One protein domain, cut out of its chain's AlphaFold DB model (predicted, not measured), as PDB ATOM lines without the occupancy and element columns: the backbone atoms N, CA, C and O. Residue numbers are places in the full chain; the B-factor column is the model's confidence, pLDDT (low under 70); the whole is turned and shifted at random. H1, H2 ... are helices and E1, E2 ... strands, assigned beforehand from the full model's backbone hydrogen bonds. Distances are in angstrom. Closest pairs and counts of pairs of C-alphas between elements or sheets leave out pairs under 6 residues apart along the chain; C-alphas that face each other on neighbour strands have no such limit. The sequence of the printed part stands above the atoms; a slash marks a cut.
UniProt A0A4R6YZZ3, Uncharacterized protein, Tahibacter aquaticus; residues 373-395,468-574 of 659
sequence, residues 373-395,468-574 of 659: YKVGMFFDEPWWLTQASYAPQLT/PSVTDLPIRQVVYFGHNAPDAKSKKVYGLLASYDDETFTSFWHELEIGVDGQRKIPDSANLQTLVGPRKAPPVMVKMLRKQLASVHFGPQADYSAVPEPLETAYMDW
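AT A GLANCE: This is residues 373 to 395 and 468 to 574 of the 659 residues of an uncharacterized protein of Tahibacter aquaticus (UniProt A0A4R6YZZ3). One twisted sheet of five strands forms a slab, with the long helix H3 lying across one face and the short helix H2 over the same face; the other face has no named helix. Tiny H1 sits close to the last turns of H3, and a long loop swings away from the body, its residues 517 to 527 sticking out. The printed part has 130 residues, fewer than half of them in named elements, which run E1 H1 E2 E3 E4 H2 H3 E5; the class is mixed, helices and strands. The sheet's order is E2 E3 E4 E1 E5, fully antiparallel. The whole is compact, with a radius of gyration of the C-alphas of 15.1 A and spans of 44 by 38 by 26 A.

IN THESE COORDINATES: In the sheet, E2 is residues 469 to 471, E3 residues 477 to 482, E4 residues 494 to 502, 24.1 A long, E1 residues 373 to 379, 20.5 A long, and E5 residues 568 to 573, 17.2 A long. H3 is residues 539 to 554, 21.4 A long, H2 residues 504 to 510, 10.6 A, and H1 residues 383 to 386. C-alpha 373 is at (201.025, 218.430, 396.319) and C-alpha 573 at (201.349, 213.766, 395.356).

HOW THE PARTS SIT: E2, E3 and E4 form a meander, each strand the antiparallel neighbour of the one before; N 469 and O 478 are 2.9 A apart, and N 479 and O 497 3.0 A. E4 and E1 are antiparallel at 165 degrees, with N 375 and O 499 2.9 A apart; for E1 and E5, N 376 and O 570 are 2.8 A apart. E4, H2, H3 and E5 make a split strand-helix-strand unit, two strands running the same way with E1 between them, and a right-handed crossover. H3 is on the sheet at a height of 9.1 A, across the strands at 77 degrees to E1 on the local plane; the closest C-alphas of H3 and E4, Leu 545 and Ala 498, are 6.8 A apart. H2, on the same face, has a height of 7.2 A. H1 and H3 are close but not clearly touching, the closest C-alphas, Trp 384 and His 553, 6.8 A apart. In H3 every O i to N i+4 pair is within hydrogen-bond range; in H2 1 of 3 is, beside 3 of 4 O i to N i+3 pairs, and H1 is too short for an i+4 pair.

THE WHOLE: C-alphas 395 and 521, the two farthest apart, are 45.2 A from each other. Residues 396 to 467 are not printed, and C-alphas 395 and 468 are 12.4 A apart across this cut. The links E3 to E4, H2 to H3 and H3 to E5 are long. No printed residue has a pLDDT under 70.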
ATOM      1  N   TYR A 373     202.322 219.006 396.613       97.06
ATOM      2  CA  TYR A 373     201.025 218.430 396.319       97.06
ATOM      3  C   TYR A 373     200.184 219.418 395.508       97.06
ATOM      4  O   TYR A 373     200.213 220.633 395.714       97.06
ATOM      5  N   LYS A 374     199.449 218.893 394.528       98.06
ATOM      6  CA  LYS A 374     198.580 219.694 393.661       98.06
ATOM      7  C   LYS A 374     197.232 219.026 393.478       98.06
ATOM      8  O   LYS A 374     197.183 217.856 393.101       98.06
ATOM      9  N   VAL A 375     196.146 219.778 393.673       98.56
ATOM     10  CA  VAL A 375     194.771 219.307 393.439       98.56
ATOM     11  C   VAL A 375     194.042 220.210 392.463       98.56
ATOM     12  O   VAL A 375     193.827 221.385 392.740       98.56
ATOM     13  N   GLY A 376     193.622 219.653 391.331       98.25
ATOM     14  CA  GLY A 376     192.856 220.349 390.303       98.25
ATOM     15  C   GLY A 376     191.365 220.036 390.365       98.25
ATOM     16  O   GLY A 376     190.979 218.902 390.647       98.25
ATOM     17  N   MET A 377     190.529 221.026 390.057       98.69
ATOM     18  CA  MET A 377     189.071 220.914 389.983       98.69
ATOM     19  C   MET A 377     188.541 221.589 388.713       98.69
ATOM     20  O   MET A 377     188.938 222.708 388.389       98.69
ATOM     21  N   PHE A 378     187.608 220.932 388.024       98.50
ATOM     22  CA  PHE A 378     186.893 221.487 386.871       98.50
ATOM     23  C   PHE A 378     185.430 221.783 387.208       98.50
ATOM     24  O   PHE A 378     184.801 221.025 387.944       98.50
ATOM     25  N   PHE A 379     184.869 222.850 386.637       98.06
ATOM     26  CA  PHE A 379     183.501 223.321 386.885       98.06
ATOM     27  C   PHE A 379     182.801 223.758 385.590       98.06
ATOM     28  O   PHE A 379     183.455 224.106 384.605       98.06
ATOM     29  N   ASP A 380     181.465 223.781 385.605       96.44
ATOM     30  CA  ASP A 380     180.646 224.310 384.500       96.44
ATOM     31  C   ASP A 380     180.695 225.844 384.396       96.44
ATOM     32  O   ASP A 380     180.511 226.404 383.318       96.44
ATOM     33  N   GLU A 381     180.949 226.526 385.514       93.69
ATOM     34  CA  GLU A 381     180.884 227.983 385.657       93.69
ATOM     35  C   GLU A 381     182.079 228.469 386.503       93.69
ATOM     36  O   GLU A 381     182.469 227.777 387.453       93.69
ATOM     37  N   PRO A 382     182.634 229.668 386.243       93.44
ATOM     38  CA  PRO A 382     183.673 230.274 387.072       93.44
ATOM     39  C   PRO A 382     183.048 230.910 388.327       93.44
ATOM     40  O   PRO A 382     183.045 232.130 388.493       93.44
ATOM     41  N   TRP A 383     182.476 230.085 389.207       96.50
ATOM     42  CA  TRP A 383     181.709 230.510 390.391       96.50
ATOM     43  C   TRP A 383     182.477 231.471 391.314       96.50
ATOM     44  O   TRP A 383     181.870 232.311 391.977       96.50
ATOM     45  N   TRP A 384     183.810 231.395 391.324       94.75
ATOM     46  CA  TRP A 384     184.675 232.293 392.089       94.75
ATOM     47  C   TRP A 384     184.612 233.744 391.599       94.75
ATOM     48  O   TRP A 384     184.860 234.650 392.381       94.75
ATOM     49  N   LEU A 385     184.249 233.986 390.336       90.69
ATOM     50  CA  LEU A 385     184.046 235.334 389.793       90.69
ATOM     51  C   LEU A 385     182.594 235.798 389.895       90.69
ATOM     52  O   LEU A 385     182.336 236.988 390.044       90.69
ATOM     53  N   THR A 386     181.640 234.875 389.769       89.62
ATOM     54  CA  THR A 386     180.225 235.226 389.580       89.62
ATOM     55  C   THR A 386     179.382 235.122 390.846       89.62
ATOM     56  O   THR A 386     178.308 235.718 390.902       89.62
ATOM     57  N   GLN A 387     179.838 234.368 391.850       95.25
ATOM     58  CA  GLN A 387     179.052 234.044 393.048       95.25
ATOM     59  C   GLN A 387     179.778 234.388 394.355       95.25
ATOM     60  O   GLN A 387     179.114 234.641 395.358       95.25
ATOM     61  N   ALA A 388     181.117 234.398 394.364       96.31
ATOM     62  CA  ALA A 388     181.920 234.659 395.559       96.31
ATOM     63  C   ALA A 388     181.653 236.043 396.174       96.31
ATOM     64  O   ALA A 388     181.531 237.041 395.467       96.31
ATOM     65  N   SER A 389     181.640 236.113 397.510       96.69
ATOM     66  CA  SER A 389     181.624 237.397 398.235       96.69
ATOM     67  C   SER A 389     182.984 238.095 398.170       96.69
ATOM     68  O   SER A 389     183.057 239.319 398.105       96.69
ATOM     69  N   TYR A 390     184.052 237.298 398.142       96.19
ATOM     70  CA  TYR A 390     185.427 237.718 397.915       96.19
ATOM     71  C   TYR A 390     185.901 237.108 396.594       96.19
ATOM     72  O   TYR A 390     186.560 236.064 396.557       96.19
ATOM     73  N   ALA A 391     185.486 237.731 395.492       93.69
ATOM     74  CA  ALA A 391     185.941 237.342 394.166       93.69
ATOM     75  C   ALA A 391     187.432 237.693 394.003       93.69
ATOM     76  O   ALA A 391     187.827 238.822 394.310       93.69
ATOM     77  N   PRO A 392     188.279 236.760 393.534       92.50
ATOM     78  CA  PRO A 392     189.673 237.063 393.245       92.50
ATOM     79  C   PRO A 392     189.763 238.062 392.080       92.50
ATOM     80  O   PRO A 392     188.966 238.011 391.140       92.50
ATOM     81  N   GLN A 393     190.739 238.973 392.123       87.12
ATOM     82  CA  GLN A 393     190.928 239.998 391.089       87.12
ATOM     83  C   GLN A 393     191.664 239.416 389.878       87.12
ATOM     84  O   GLN A 393     192.859 239.625 389.690       87.12
ATOM     85  N   LEU A 394     190.932 238.638 389.075       82.31
ATOM     86  CA  LEU A 394     191.505 237.868 387.966       82.31
ATOM     87  C   LEU A 394     191.377 238.527 386.591       82.31
ATOM     88  O   LEU A 394     191.929 238.029 385.616       82.31
ATOM     89  N   THR A 395     190.614 239.606 386.455       72.19
ATOM     90  CA  THR A 395     190.411 240.225 385.141       72.19
ATOM     91  C   THR A 395     191.598 241.125 384.808       72.19
ATOM     92  O   THR A 395     191.826 242.129 385.482       72.19
ATOM     93  N   PRO A 468     197.653 234.060 392.067       88.62
ATOM     94  CA  PRO A 468     196.969 233.209 393.034       88.62
ATOM     95  C   PRO A 468     196.038 233.997 393.979       88.62
ATOM     96  O   PRO A 468     196.091 235.220 394.096       88.62
ATOM     97  N   SER A 469     195.178 233.271 394.692       95.06
ATOM     98  CA  SER A 469     194.751 233.659 396.046       95.06
ATOM     99  C   SER A 469     195.577 232.882 397.065       95.06
ATOM    100  O   SER A 469     195.887 231.718 396.818       95.06
ATOM    101  N   VAL A 470     195.921 233.508 398.187       96.25
ATOM    102  CA  VAL A 470     196.863 232.980 399.185       96.25
ATOM    103  C   VAL A 470     196.166 232.771 400.526       96.25
ATOM    104  O   VAL A 470     195.338 233.583 400.942       96.25
ATOM    105  N   THR A 471     196.480 231.680 401.221       97.31
ATOM    106  CA  THR A 471     195.876 231.359 402.513       97.31
ATOM    107  C   THR A 471     196.790 230.564 403.443       97.31
ATOM    108  O   THR A 471     197.650 229.807 403.004       97.31
ATOM    109  N   ASP A 472     196.558 230.713 404.748       96.81
ATOM    110  CA  ASP A 472     197.159 229.901 405.809       96.81
ATOM    111  C   ASP A 472     196.454 228.541 406.018       96.81
ATOM    112  O   ASP A 472     196.892 227.722 406.826       96.81
ATOM    113  N   LEU A 473     195.377 228.265 405.275       97.31
ATOM    114  CA  LEU A 473     194.713 226.962 405.249       97.31
ATOM    115  C   LEU A 473     195.543 225.910 404.488       97.31
ATOM    116  O   LEU A 473     196.343 226.272 403.628       97.31
ATOM    117  N   PRO A 474     195.300 224.601 404.698       96.94
ATOM    118  CA  PRO A 474     195.998 223.540 403.965       96.94
ATOM    119  C   PRO A 474     195.952 223.602 402.430       96.94
ATOM    120  O   PRO A 474     196.811 223.004 401.794       96.94
ATOM    121  N   ILE A 475     194.982 224.302 401.828       96.62
ATOM    122  CA  ILE A 475     194.959 224.548 400.373       96.62
ATOM    123  C   ILE A 475     196.051 225.517 399.882       96.62
ATOM    124  O   ILE A 475     196.335 225.534 398.690       96.62
ATOM    125  N   ARG A 476     196.651 226.311 400.781       96.50
ATOM    126  CA  ARG A 476     197.762 227.257 400.566       96.50
ATOM    127  C   ARG A 476     197.579 228.282 399.452       96.50
ATOM    128  O   ARG A 476     197.360 229.456 399.741       96.50
ATOM    129  N   GLN A 477     197.649 227.874 398.193       95.31
ATOM    130  CA  GLN A 477     197.372 228.736 397.055       95.31
ATOM    131  C   GLN A 477     196.277 228.167 396.154       95.31
ATOM    132  O   GLN A 477     196.259 226.983 395.821       95.31
ATOM    133  N   VAL A 478     195.399 229.061 395.698       96.44
ATOM    134  CA  VAL A 478     194.376 228.772 394.686       96.44
ATOM    135  C   VAL A 478     194.751 229.478 393.386       96.44
ATOM    136  O   VAL A 478     194.941 230.696 393.372       96.44
ATOM    137  N   VAL A 479     194.846 228.720 392.292       94.88
ATOM    138  CA  VAL A 479     195.281 229.203 390.967       94.88
ATOM    139  C   VAL A 479     194.167 228.917 389.953       94.88
ATOM    140  O   VAL A 479     193.749 227.780 389.779       94.88
ATOM    141  N   TYR A 480     193.645 229.933 389.279       93.75
ATOM    142  CA  TYR A 480     192.449 229.893 388.438       93.75
ATOM    143  C   TYR A 480     192.809 229.886 386.948       93.75
ATOM    144  O   TYR A 480     193.001 230.926 386.332       93.75
ATOM    145  N   PHE A 481     192.829 228.714 386.321       91.00
ATOM    146  CA  PHE A 481     193.111 228.593 384.884       91.00
ATOM    147  C   PHE A 481     191.933 229.054 384.010       91.00
ATOM    148  O   PHE A 481     192.105 229.372 382.834       91.00
ATOM    149  N   GLY A 482     190.722 229.092 384.576       89.19
ATOM    150  CA  GLY A 482     189.516 229.442 383.838       89.19
ATOM    151  C   GLY A 482     189.260 228.463 382.693       89.19
ATOM    152  O   GLY A 482     189.557 227.273 382.799       89.19
ATOM    153  N   HIS A 483     188.670 228.958 381.607       88.44
ATOM    154  CA  HIS A 483     188.504 228.178 380.386       88.44
ATOM    155  C   HIS A 483     189.675 228.430 379.438       88.44
ATOM    156  O   HIS A 483     189.800 229.515 378.874       88.44
ATOM    157  N   ASN A 484     190.495 227.403 379.243       87.88
ATOM    158  CA  ASN A 484     191.696 227.427 378.406       87.88
ATOM    159  C   ASN A 484     191.703 226.293 377.365       87.88
ATOM    160  O   ASN A 484     192.766 225.833 376.958       87.88
ATOM    161  N   ALA A 485     190.526 225.795 376.965       88.94
ATOM    162  CA  ALA A 485     190.467 224.740 375.956       88.94
ATOM    163  C   ALA A 485     190.997 225.266 374.609       88.94
ATOM    164  O   ALA A 485     190.570 226.341 374.175       88.94
ATOM    165  N   PRO A 486     191.852 224.507 373.901       80.69
ATOM    166  CA  PRO A 486     192.314 224.907 372.574       80.69
ATOM    167  C   PRO A 486     191.177 225.020 371.547       80.69
ATOM    168  O   PRO A 486     191.239 225.840 370.629       80.69
ATOM    169  N   ASP A 487     190.131 224.195 371.676       80.19
ATOM    170  CA  ASP A 487     188.954 224.265 370.809       80.19
ATOM    171  C   ASP A 487     187.924 225.262 371.355       80.19
ATOM    172  O   ASP A 487     187.137 224.947 372.250       80.19
ATOM    173  N   ALA A 488     187.861 226.445 370.744       72.06
ATOM    174  CA  ALA A 488     186.900 227.494 371.089       72.06
ATOM    175  C   ALA A 488     185.417 227.100 370.894       72.06
ATOM    176  O   ALA A 488     184.528 227.843 371.312       72.06
ATOM    177  N   LYS A 489     185.125 225.972 370.228       79.19
ATOM    178  CA  LYS A 489     183.762 225.433 370.073       79.19
ATOM    179  C   LYS A 489     183.391 224.409 371.142       79.19
ATOM    180  O   LYS A 489     182.228 224.006 371.196       79.19
ATOM    181  N   SER A 490     184.356 223.960 371.944       78.75
ATOM    182  CA  SER A 490     184.102 223.026 373.038       78.75
ATOM    183  C   SER A 490     183.136 223.634 374.059       78.75
ATOM    184  O   SER A 490     183.005 224.857 374.185       78.75
ATOM    185  N   LYS A 491     182.415 222.775 374.790       87.75
ATOM    186  CA  LYS A 491     181.644 223.233 375.949       87.75
ATOM    187  C   LYS A 491     182.626 223.904 376.909       87.75
ATOM    188  O   LYS A 491     183.644 223.309 377.255       87.75
ATOM    189  N   LYS A 492     182.307 225.121 377.350       90.88
ATOM    190  CA  LYS A 492     183.136 225.819 378.331       90.88
ATOM    191  C   LYS A 492     183.191 225.007 379.620       90.88
ATOM    192  O   LYS A 492     182.159 224.622 380.164       90.88
ATOM    193  N   VAL A 493     184.411 224.753 380.060       94.88
ATOM    194  CA  VAL A 493     184.756 224.111 381.324       94.88
ATOM    195  C   VAL A 493     185.842 224.971 381.942       94.88
ATOM    196  O   VAL A 493     186.738 225.432 381.235       94.88
ATOM    197  N   TYR A 494     185.726 225.223 383.240       94.62
ATOM    198  CA  TYR A 494     186.581 226.152 383.962       94.62
ATOM    199  C   TYR A 494     187.409 225.388 384.984       94.62
ATOM    200  O   TYR A 494     186.854 224.726 385.861       94.62
ATOM    201  N   GLY A 495     188.730 225.460 384.859       95.50
ATOM    202  CA  GLY A 495     189.667 224.832 385.779       95.50
ATOM    203  C   GLY A 495     190.149 225.794 386.861       95.50
ATOM    204  O   GLY A 495     190.422 226.965 386.591       95.50
ATOM    205  N   LEU A 496     190.329 225.275 388.070       95.75
ATOM    206  CA  LEU A 496     191.224 225.857 389.065       95.75
ATOM    207  C   LEU A 496     192.061 224.764 389.732       95.75
ATOM    208  O   LEU A 496     191.633 223.619 389.876       95.75
ATOM    209  N   LEU A 497     193.267 225.127 390.133       96.75
ATOM    210  CA  LEU A 497     194.082 224.395 391.078       96.75
ATOM    211  C   LEU A 497     193.614 224.817 392.474       96.75
ATOM    212  O   LEU A 497     193.850 225.942 392.904       96.75
ATOM    213  N   ALA A 498     192.863 223.932 393.123       97.25
ATOM    214  CA  ALA A 498     192.231 224.162 394.418       97.25
ATOM    215  C   ALA A 498     193.224 224.106 395.576       97.25
ATOM    216  O   ALA A 498     192.982 224.748 396.590       97.25
ATOM    217  N   SER A 499     194.290 223.322 395.416       96.88
ATOM    218  CA  SER A 499     195.438 223.304 396.316       96.88
ATOM    219  C   SER A 499     196.708 223.314 395.488       96.88
ATOM    220  O   SER A 499     196.893 222.435 394.638       96.88
ATOM    221  N   TYR A 500     197.566 224.293 395.743       95.88
ATOM    222  CA  TYR A 500     198.982 224.219 395.433       95.88
ATOM    223  C   TYR A 500     199.742 224.411 396.735       95.88
ATOM    224  O   TYR A 500     199.861 225.528 397.232       95.88
ATOM    225  N   ASP A 501     200.227 223.299 397.277       93.69
ATOM    226  CA  ASP A 501     200.923 223.261 398.549       93.69
ATOM    227  C   ASP A 501     202.227 222.451 398.481       93.69
ATOM    228  O   ASP A 501     202.560 221.779 397.491       93.69
ATOM    229  N   ASP A 502     202.999 222.583 399.550       95.12
ATOM    230  CA  ASP A 502     204.320 222.012 399.730       95.12
ATOM    231  C   ASP A 502     204.624 221.729 401.207       95.12
ATOM    232  O   ASP A 502     203.864 222.071 402.123       95.12
ATOM    233  N   GLU A 503     205.744 221.043 401.427       95.75
ATOM    234  CA  GLU A 503     206.291 220.740 402.746       95.75
ATOM    235  C   GLU A 503     205.258 220.084 403.673       95.75
ATOM    236  O   GLU A 503     204.754 218.987 403.408       95.75
ATOM    237  N   THR A 504     204.924 220.751 404.778       91.31
ATOM    238  CA  THR A 504     204.107 220.191 405.859       91.31
ATOM    239  C   THR A 504     202.675 219.894 405.405       91.31
ATOM    240  O   THR A 504     202.067 218.929 405.879       91.31
ATOM    241  N   PHE A 505     202.133 220.674 404.465       94.06
ATOM    242  CA  PHE A 505     200.733 220.562 404.040       94.06
ATOM    243  C   PHE A 505     200.471 219.368 403.121       94.06
ATOM    244  O   PHE A 505     199.349 218.860 403.098       94.06
ATOM    245  N   THR A 506     201.515 218.810 402.504       95.25
ATOM    246  CA  THR A 506     201.394 217.579 401.711       95.25
ATOM    247  C   THR A 506     200.814 216.426 402.538       95.25
ATOM    248  O   THR A 506     199.929 215.701 402.082       95.25
ATOM    249  N   SER A 507     201.219 216.318 403.809       94.94
ATOM    250  CA  SER A 507     200.733 215.290 404.736       94.94
ATOM    251  C   SER A 507     199.243 215.426 405.075       94.94
ATOM    252  O   SER A 507     198.563 214.421 405.284       94.94
ATOM    253  N   PHE A 508     198.706 216.652 405.071       96.75
ATOM    254  CA  PHE A 508     197.280 216.889 405.298       96.75
ATOM    255  C   PHE A 508     196.439 216.245 404.191       96.75
ATOM    256  O   PHE A 508     195.433 215.591 404.474       96.75
ATOM    257  N   TRP A 509     196.855 216.406 402.933       97.00
ATOM    258  CA  TRP A 509     196.155 215.830 401.785       97.00
ATOM    259  C   TRP A 509     196.387 214.332 401.650       97.00
ATOM    260  O   TRP A 509     195.437 213.605 401.348       97.00
ATOM    261  N   HIS A 510     197.605 213.875 401.948       95.81
ATOM    262  CA  HIS A 510     197.979 212.466 401.909       95.81
ATOM    263  C   HIS A 510     197.023 211.583 402.737       95.81
ATOM    264  O   HIS A 510     196.562 210.532 402.283       95.81
ATOM    265  N   GLU A 511     196.632 212.040 403.929       94.75
ATOM    266  CA  GLU A 511     195.712 211.298 404.803       94.75
ATOM    267  C   GLU A 511     194.253 211.282 404.306       94.75
ATOM    268  O   GLU A 511     193.436 210.484 404.770       94.75
ATOM    269  N   LEU A 512     193.901 212.105 403.313       96.69
ATOM    270  CA  LEU A 512     192.572 212.109 402.688       96.69
ATOM    271  C   LEU A 512     192.484 211.218 401.439       96.69
ATOM    272  O   LEU A 512     191.379 211.000 400.933       96.69
ATOM    273  N   GLU A 513     193.602 210.678 400.945       96.06
ATOM    274  CA  GLU A 513     193.682 209.911 399.691       96.06
ATOM    275  C   GLU A 513     192.924 208.576 399.697       96.06
ATOM    276  O   GLU A 513     192.511 208.083 398.645       96.06
ATOM    277  N   ILE A 514     192.758 207.960 400.868       94.56
ATOM    278  CA  ILE A 514     192.158 206.624 401.008       94.56
ATOM    279  C   ILE A 514     190.637 206.703 401.225       94.56
ATOM    280  O   ILE A 514     189.901 205.794 400.830       94.56
ATOM    281  N   GLY A 515     190.149 207.802 401.802       92.88
ATOM    282  CA  GLY A 515     188.760 207.946 402.233       92.88
ATOM    283  C   GLY A 515     188.493 207.407 403.644       92.88
ATOM    284  O   GLY A 515     189.308 206.699 404.226       92.88
ATOM    285  N   VAL A 516     187.322 207.746 404.193       93.31
ATOM    286  CA  VAL A 516     186.981 207.533 405.617       93.31
ATOM    287  C   VAL A 516     186.794 206.067 406.030       93.31
ATOM    288  O   VAL A 516     187.005 205.743 407.191       93.31
ATOM    289  N   ASP A 517     186.449 205.190 405.084       93.25
ATOM    290  CA  ASP A 517     186.212 203.755 405.321       93.25
ATOM    291  C   ASP A 517     187.261 202.863 404.631       93.25
ATOM    292  O   ASP A 517     187.107 201.642 404.528       93.25
ATOM    293  N   GLY A 518     188.316 203.472 404.085       91.31
ATOM    294  CA  GLY A 518     189.365 202.754 403.378       91.31
ATOM    295  C   GLY A 518     190.482 202.279 404.309       91.31
ATOM    296  O   GLY A 518     190.659 202.754 405.426       91.31
ATOM    297  N   GLN A 519     191.274 201.328 403.820       93.19
ATOM    298  CA  GLN A 519     192.497 200.873 404.481       93.19
ATOM    299  C   GLN A 519     193.654 200.947 403.493       93.19
ATOM    300  O   GLN A 519     193.488 200.625 402.310       93.19
ATOM    301  N   ARG A 520     194.837 201.333 403.979       94.06
ATOM    302  CA  ARG A 520     196.057 201.361 403.171       94.06
ATOM    303  C   ARG A 520     196.420 199.932 402.756       94.06
ATOM    304  O   ARG A 520     196.641 199.069 403.598       94.06
ATOM    305  N   LYS A 521     196.453 199.677 401.442       94.38
ATOM    306  CA  LYS A 521     196.774 198.353 400.860       94.38
ATOM    307  C   LYS A 521     198.187 198.262 400.292       94.38
ATOM    308  O   LYS A 521     198.666 197.165 400.025       94.38
ATOM    309  N   ILE A 522     198.826 199.406 400.067       92.81
ATOM    310  CA  ILE A 522     200.164 199.526 399.490       92.81
ATOM    311  C   ILE A 522     200.980 200.402 400.449       92.81
ATOM    312  O   ILE A 522     200.483 201.464 400.823       92.81
ATOM    313  N   PRO A 523     202.186 199.982 400.873       93.56
ATOM    314  CA  PRO A 523     203.085 200.836 401.647       93.56
ATOM    315  C   PRO A 523     203.461 202.100 400.869       93.56
ATOM    316  O   PRO A 523     203.628 202.034 399.652       93.56
ATOM    317  N   ASP A 524     203.691 203.221 401.549       92.12
ATOM    318  CA  ASP A 524     204.030 204.486 400.873       92.12
ATOM    319  C   ASP A 524     205.333 204.422 400.093       92.12
ATOM    320  O   ASP A 524     205.409 204.905 398.965       92.12
ATOM    321  N   SER A 525     206.316 203.688 400.614       92.31
ATOM    322  CA  SER A 525     207.568 203.396 399.909       92.31
ATOM    323  C   SER A 525     207.378 202.625 398.594       92.31
ATOM    324  O   SER A 525     208.291 202.582 397.771       92.31
ATOM    325  N   ALA A 526     206.205 202.026 398.373       93.19
ATOM    326  CA  ALA A 526     205.825 201.318 397.153       93.19
ATOM    327  C   ALA A 526     204.690 202.014 396.375       93.19
ATOM    328  O   ALA A 526     204.242 201.496 395.347       93.19
ATOM    329  N   ASN A 527     204.206 203.170 396.836       94.94
ATOM    330  CA  ASN A 527     203.131 203.910 396.186       94.94
ATOM    331  C   ASN A 527     203.698 204.774 395.050       94.94
ATOM    332  O   ASN A 527     204.157 205.889 395.251       94.94
ATOM    333  N   LEU A 528     203.651 204.244 393.827       94.00
ATOM    334  CA  LEU A 528     204.220 204.874 392.629       94.00
ATOM    335  C   LEU A 528     203.201 205.743 391.870       94.00
ATOM    336  O   LEU A 528     203.180 205.729 390.636       94.00
ATOM    337  N   GLN A 529     202.322 206.462 392.580       94.69
ATOM    338  CA  GLN A 529     201.279 207.308 391.974       94.69
ATOM    339  C   GLN A 529     201.858 208.303 390.965       94.69
ATOM    340  O   GLN A 529     201.332 208.441 389.859       94.69
ATOM    341  N   THR A 530     203.006 208.889 391.294       94.19
ATOM    342  CA  THR A 530     203.733 209.821 390.427       94.19
ATOM    343  C   THR A 530     204.129 209.213 389.076       94.19
ATOM    344  O   THR A 530     204.262 209.934 388.094       94.19
ATOM    345  N   LEU A 531     204.285 207.888 388.962       94.25
ATOM    346  CA  LEU A 531     204.574 207.200 387.694       94.25
ATOM    347  C   LEU A 531     203.317 206.790 386.920       94.25
ATOM    348  O   LEU A 531     203.426 206.296 385.793       94.25
ATOM    349  N   VAL A 532     202.144 206.890 387.542       92.81
ATOM    350  CA  VAL A 532     200.849 206.564 386.933       92.81
ATOM    351  C   VAL A 532     200.230 207.814 386.333       92.81
ATOM    352  O   VAL A 532     199.830 207.744 385.178       92.81
ATOM    353  N   GLY A 533     200.224 208.926 387.074       93.25
ATOM    354  CA  GLY A 533     199.567 210.177 386.699       93.25
ATOM    355  C   GLY A 533     198.521 210.624 387.727       93.25
ATOM    356  O   GLY A 533     198.438 210.039 388.815       93.25
ATOM    357  N   PRO A 534     197.733 211.661 387.393       95.81
ATOM    358  CA  PRO A 534     196.733 212.234 388.288       95.81
ATOM    359  C   PRO A 534     195.774 211.175 388.835       95.81
ATOM    360  O   PRO A 534     195.253 210.350 388.085       95.81
ATOM    361  N   ARG A 535     195.537 211.173 390.152       96.25
ATOM    362  CA  ARG A 535     194.565 210.269 390.782       96.25
ATOM    363  C   ARG A 535     193.279 211.025 391.082       96.25
ATOM    364  O   ARG A 535     193.317 212.143 391.583       96.25
ATOM    365  N   LYS A 536     192.132 210.394 390.829       97.38
ATOM    366  CA  LYS A 536     190.824 210.923 391.230       97.38
ATOM    367  C   LYS A 536     190.771 211.151 392.746       97.38
ATOM    368  O   LYS A 536     191.071 210.236 393.514       97.38
ATOM    369  N   ALA A 537     190.340 212.339 393.161       98.19
ATOM    370  CA  ALA A 537     190.175 212.668 394.574       98.19
ATOM    371  C   ALA A 537     188.976 211.916 395.193       98.19
ATOM    372  O   ALA A 537     187.892 211.890 394.596       98.19
ATOM    373  N   PRO A 538     189.117 211.319 396.392       97.81
ATOM    374  CA  PRO A 538     187.992 210.725 397.109       97.81
ATOM    375  C   PRO A 538     186.944 211.769 397.534       97.81
ATOM    376  O   PRO A 538     187.293 212.929 397.767       97.81
ATOM    377  N   PRO A 539     185.673 211.374 397.754       97.69
ATOM    378  CA  PRO A 539     184.613 212.306 398.158       97.69
ATOM    379  C   PRO A 539     184.926 213.130 399.417       97.69
ATOM    380  O   PRO A 539     184.543 214.295 399.501       97.69
ATOM    381  N   VAL A 540     185.644 212.556 400.392       97.94
ATOM    382  CA  VAL A 540     186.046 213.288 401.608       97.94
ATOM    383  C   VAL A 540     187.041 214.411 401.301       97.94
ATOM    384  O   VAL A 540     186.903 215.504 401.846       97.94
ATOM    385  N   MET A 541     187.980 214.176 400.381       98.44
ATOM    386  CA  MET A 541     188.932 215.183 399.917       98.44
ATOM    387  C   MET A 541     188.204 216.289 399.151       98.44
ATOM    388  O   MET A 541     188.397 217.461 399.456       98.44
ATOM    389  N   VAL A 542     187.283 215.934 398.245       98.62
ATOM    390  CA  VAL A 542     186.442 216.906 397.517       98.62
ATOM    391  C   VAL A 542     185.643 217.785 398.482       98.62
ATOM    392  O   VAL A 542     185.627 219.008 398.345       98.62
ATOM    393  N   LYS A 543     185.021 217.188 399.506       98.38
ATOM    394  CA  LYS A 543     184.285 217.941 400.529       98.38
ATOM    395  C   LYS A 543     185.204 218.863 401.339       98.38
ATOM    396  O   LYS A 543     184.810 219.988 401.640       98.38
ATOM    397  N   MET A 544     186.414 218.411 401.675       98.50
ATOM    398  CA  MET A 544     187.404 219.224 402.386       98.50
ATOM    399  C   MET A 544     187.885 220.413 401.543       98.50
ATOM    400  O   MET A 544     187.916 221.533 402.049       98.50
ATOM    401  N   LEU A 545     188.183 220.197 400.260       98.62
ATOM    402  CA  LEU A 545     188.562 221.256 399.317       98.62
ATOM    403  C   LEU A 545     187.461 222.308 399.215       98.62
ATOM    404  O   LEU A 545     187.715 223.489 399.422       98.62
ATOM    405  N   ARG A 546     186.211 221.880 398.993       98.69
ATOM    406  CA  ARG A 546     185.056 222.787 398.931       98.69
ATOM    407  C   ARG A 546     184.864 223.575 400.220       98.69
ATOM    408  O   ARG A 546     184.529 224.749 400.155       98.69
ATOM    409  N   LYS A 547     185.106 222.962 401.382       98.56
ATOM    410  CA  LYS A 547     185.044 223.655 402.675       98.56
ATOM    411  C   LYS A 547     186.101 224.758 402.780       98.56
ATOM    412  O   LYS A 547     185.769 225.864 403.184       98.56
ATOM    413  N   GLN A 548     187.351 224.477 402.417       98.62
ATOM    414  CA  GLN A 548     188.424 225.475 402.495       98.62
ATOM    415  C   GLN A 548     188.257 226.578 401.439       98.62
ATOM    416  O   GLN A 548     188.379 227.755 401.762       98.62
ATOM    417  N   LEU A 549     187.867 226.224 400.211       98.69
ATOM    418  CA  LEU A 549     187.512 227.190 399.165       98.69
ATOM    419  C   LEU A 549     186.323 228.074 399.573       98.69
ATOM    420  O   LEU A 549     186.327 229.271 399.291       98.69
ATOM    421  N   ALA A 550     185.326 227.516 400.270       98.62
ATOM    422  CA  ALA A 550     184.212 228.291 400.808       98.62
ATOM    423  C   ALA A 550     184.704 229.340 401.814       98.62
ATOM    424  O   ALA A 550     184.323 230.504 401.707       98.62
ATOM    425  N   SER A 551     185.609 228.961 402.725       98.31
ATOM    426  CA  SER A 551     186.236 229.903 403.656       98.31
ATOM    427  C   SER A 551     186.941 231.051 402.934       98.31
ATOM    428  O   SER A 551     186.721 232.212 403.274       98.31
ATOM    429  N   VAL A 552     187.736 230.737 401.905       98.25
ATOM    430  CA  VAL A 552     188.483 231.741 401.133       98.25
ATOM    431  C   VAL A 552     187.545 232.689 400.382       98.25
ATOM    432  O   VAL A 552     187.759 233.894 400.410       98.25
ATOM    433  N   HIS A 553     186.490 232.190 399.740       98.25
ATOM    434  CA  HIS A 553     185.679 233.001 398.819       98.25
ATOM    435  C   HIS A 553     184.392 233.581 399.407       98.25
ATOM    436  O   HIS A 553     183.810 234.507 398.835       98.25
ATOM    437  N   PHE A 554     183.935 233.062 400.542       98.12
ATOM    438  CA  PHE A 554     182.669 233.446 401.174       98.12
ATOM    439  C   PHE A 554     182.820 233.753 402.672       98.12
ATOM    440  O   PHE A 554     181.849 234.142 403.322       98.12
ATOM    441  N   GLY A 555     184.033 233.635 403.219       97.06
ATOM    442  CA  GLY A 555     184.359 233.967 404.601       97.06
ATOM    443  C   GLY A 555     184.289 232.774 405.566       97.06
ATOM    444  O   GLY A 555     183.770 231.708 405.241       97.06
ATOM    445  N   PRO A 556     184.785 232.939 406.806       94.75
ATOM    446  CA  PRO A 556     185.059 231.840 407.744       94.75
ATOM    447  C   PRO A 556     183.849 231.024 408.208       94.75
ATOM    448  O   PRO A 556     184.022 229.936 408.747       94.75
ATOM    449  N   GLN A 557     182.636 231.557 408.056       94.44
ATOM    450  CA  GLN A 557     181.397 230.887 408.462       94.44
ATOM    451  C   GLN A 557     180.686 230.204 407.288       94.44
ATOM    452  O   GLN A 557     179.595 229.662 407.465       94.44
ATOM    453  N   ALA A 558     181.268 230.254 406.087       97.38
ATOM    454  CA  ALA A 558     180.664 229.667 404.907       97.38
ATOM    455  C   ALA A 558     180.635 228.137 405.000       97.38
ATOM    456  O   ALA A 558     181.607 227.487 405.392       97.38
ATOM    457  N   ASP A 559     179.504 227.557 404.603       97.00
ATOM    458  CA  ASP A 559     179.396 226.115 404.426       97.00
ATOM    459  C   ASP A 559     180.019 225.689 403.089       97.00
ATOM    460  O   ASP A 559     180.019 226.441 402.111       97.00
ATOM    461  N   TYR A 560     180.501 224.445 403.019       97.81
ATOM    462  CA  TYR A 560     181.072 223.881 401.793       97.81
ATOM    463  C   TYR A 560     180.090 223.907 400.606       97.81
ATOM    464  O   TYR A 560     180.531 223.883 399.456       97.81
ATOM    465  N   SER A 561     178.774 223.960 400.860       97.50
ATOM    466  CA  SER A 561     177.744 224.065 399.826       97.50
ATOM    467  C   SER A 561     177.780 225.382 399.049       97.50
ATOM    468  O   SER A 561     177.160 225.453 397.992       97.50
ATOM    469  N   ALA A 562     178.479 226.413 399.544       97.75
ATOM    470  CA  ALA A 562     178.698 227.663 398.814       97.75
ATOM    471  C   ALA A 562     179.571 227.464 397.562       97.75
ATOM    472  O   ALA A 562     179.447 228.206 396.592       97.75
ATOM    473  N   VAL A 563     180.424 226.436 397.562       98.38
ATOM    474  CA  VAL A 563     181.204 226.024 396.392       98.38
ATOM    475  C   VAL A 563     180.435 224.914 395.673       98.38
ATOM    476  O   VAL A 563     180.099 223.919 396.322       98.38
ATOM    477  N   PRO A 564     180.147 225.018 394.363       97.88
ATOM    478  CA  PRO A 564     179.420 223.982 393.628       97.88
ATOM    479  C   PRO A 564     180.184 222.649 393.589       97.88
ATOM    480  O   PRO A 564     181.378 222.575 393.881       97.88
ATOM    481  N   GLU A 565     179.488 221.566 393.241       98.06
ATOM    482  CA  GLU A 565     180.148 220.280 392.992       98.06
ATOM    483  C   GLU A 565     181.048 220.395 391.746       98.06
ATOM    484  O   GLU A 565     180.589 220.918 390.725       98.06
ATOM    485  N   PRO A 566     182.308 219.934 391.794       98.31
ATOM    486  CA  PRO A 566     183.152 219.885 390.607       98.31
ATOM    487  C   PRO A 566     182.653 218.839 389.605       98.31
ATOM    488  O   PRO A 566     182.172 217.768 389.977       98.31
ATOM    489  N   LEU A 567     182.866 219.112 388.321       98.50
ATOM    490  CA  LEU A 567     182.731 218.130 387.244       98.50
ATOM    491  C   LEU A 567     183.739 216.990 387.403       98.50
ATOM    492  O   LEU A 567     183.427 215.830 387.139       98.50
ATOM    493  N   GLU A 568     184.959 217.336 387.806       98.56
ATOM    494  CA  GLU A 568     186.050 216.393 388.004       98.56
ATOM    495  C   GLU A 568     187.071 216.959 388.992       98.56
ATOM    496  O   GLU A 568     187.259 218.175 389.094       98.56
ATOM    497  N   THR A 569     187.722 216.083 389.756       98.81
ATOM    498  CA  THR A 569     188.787 216.457 390.693       98.81
ATOM    499  C   THR A 569     189.857 215.382 390.713       98.81
ATOM    500  O   THR A 569     189.559 214.207 390.959       98.81
ATOM    501  N   ALA A 570     191.102 215.791 390.487       98.44
ATOM    502  CA  ALA A 570     192.259 214.912 390.523       98.44
ATOM    503  C   ALA A 570     193.452 215.595 391.186       98.44
ATOM    504  O   ALA A 570     193.518 216.822 391.266       98.44
ATOM    505  N   TYR A 571     194.394 214.791 391.665       98.38
ATOM    506  CA  TYR A 571     195.565 215.273 392.377       98.38
ATOM    507  C   TYR A 571     196.852 214.561 391.960       98.38
ATOM    508  O   TYR A 571     196.825 213.457 391.407       98.38
ATOM    509  N   MET A 572     197.979 215.200 392.264       97.81
ATOM    510  CA  MET A 572     199.322 214.627 392.222       97.81
ATOM    511  C   MET A 572     200.006 214.834 393.572       97.81
ATOM    512  O   MET A 572     200.082 215.969 394.040       97.81
ATOM    513  N   ASP A 573     200.518 213.745 394.150       97.75
ATOM    514  CA  ASP A 573     201.349 213.766 395.356       97.75
ATOM    515  C   ASP A 573     202.812 213.534 394.958       97.75
ATOM    516  O   ASP A 573     203.242 212.401 394.716       97.75
ATOM    517  N   TRP A 574     203.594 214.609 394.855       97.69
ATOM    518  CA  TRP A 574     205.007 214.520 394.489       97.69
ATOM    519  C   TRP A 574     205.907 214.088 395.649       97.69
ATOM    520  O   TRP A 574     207.080 213.805 395.410       97.69
TER     521      TRP A 574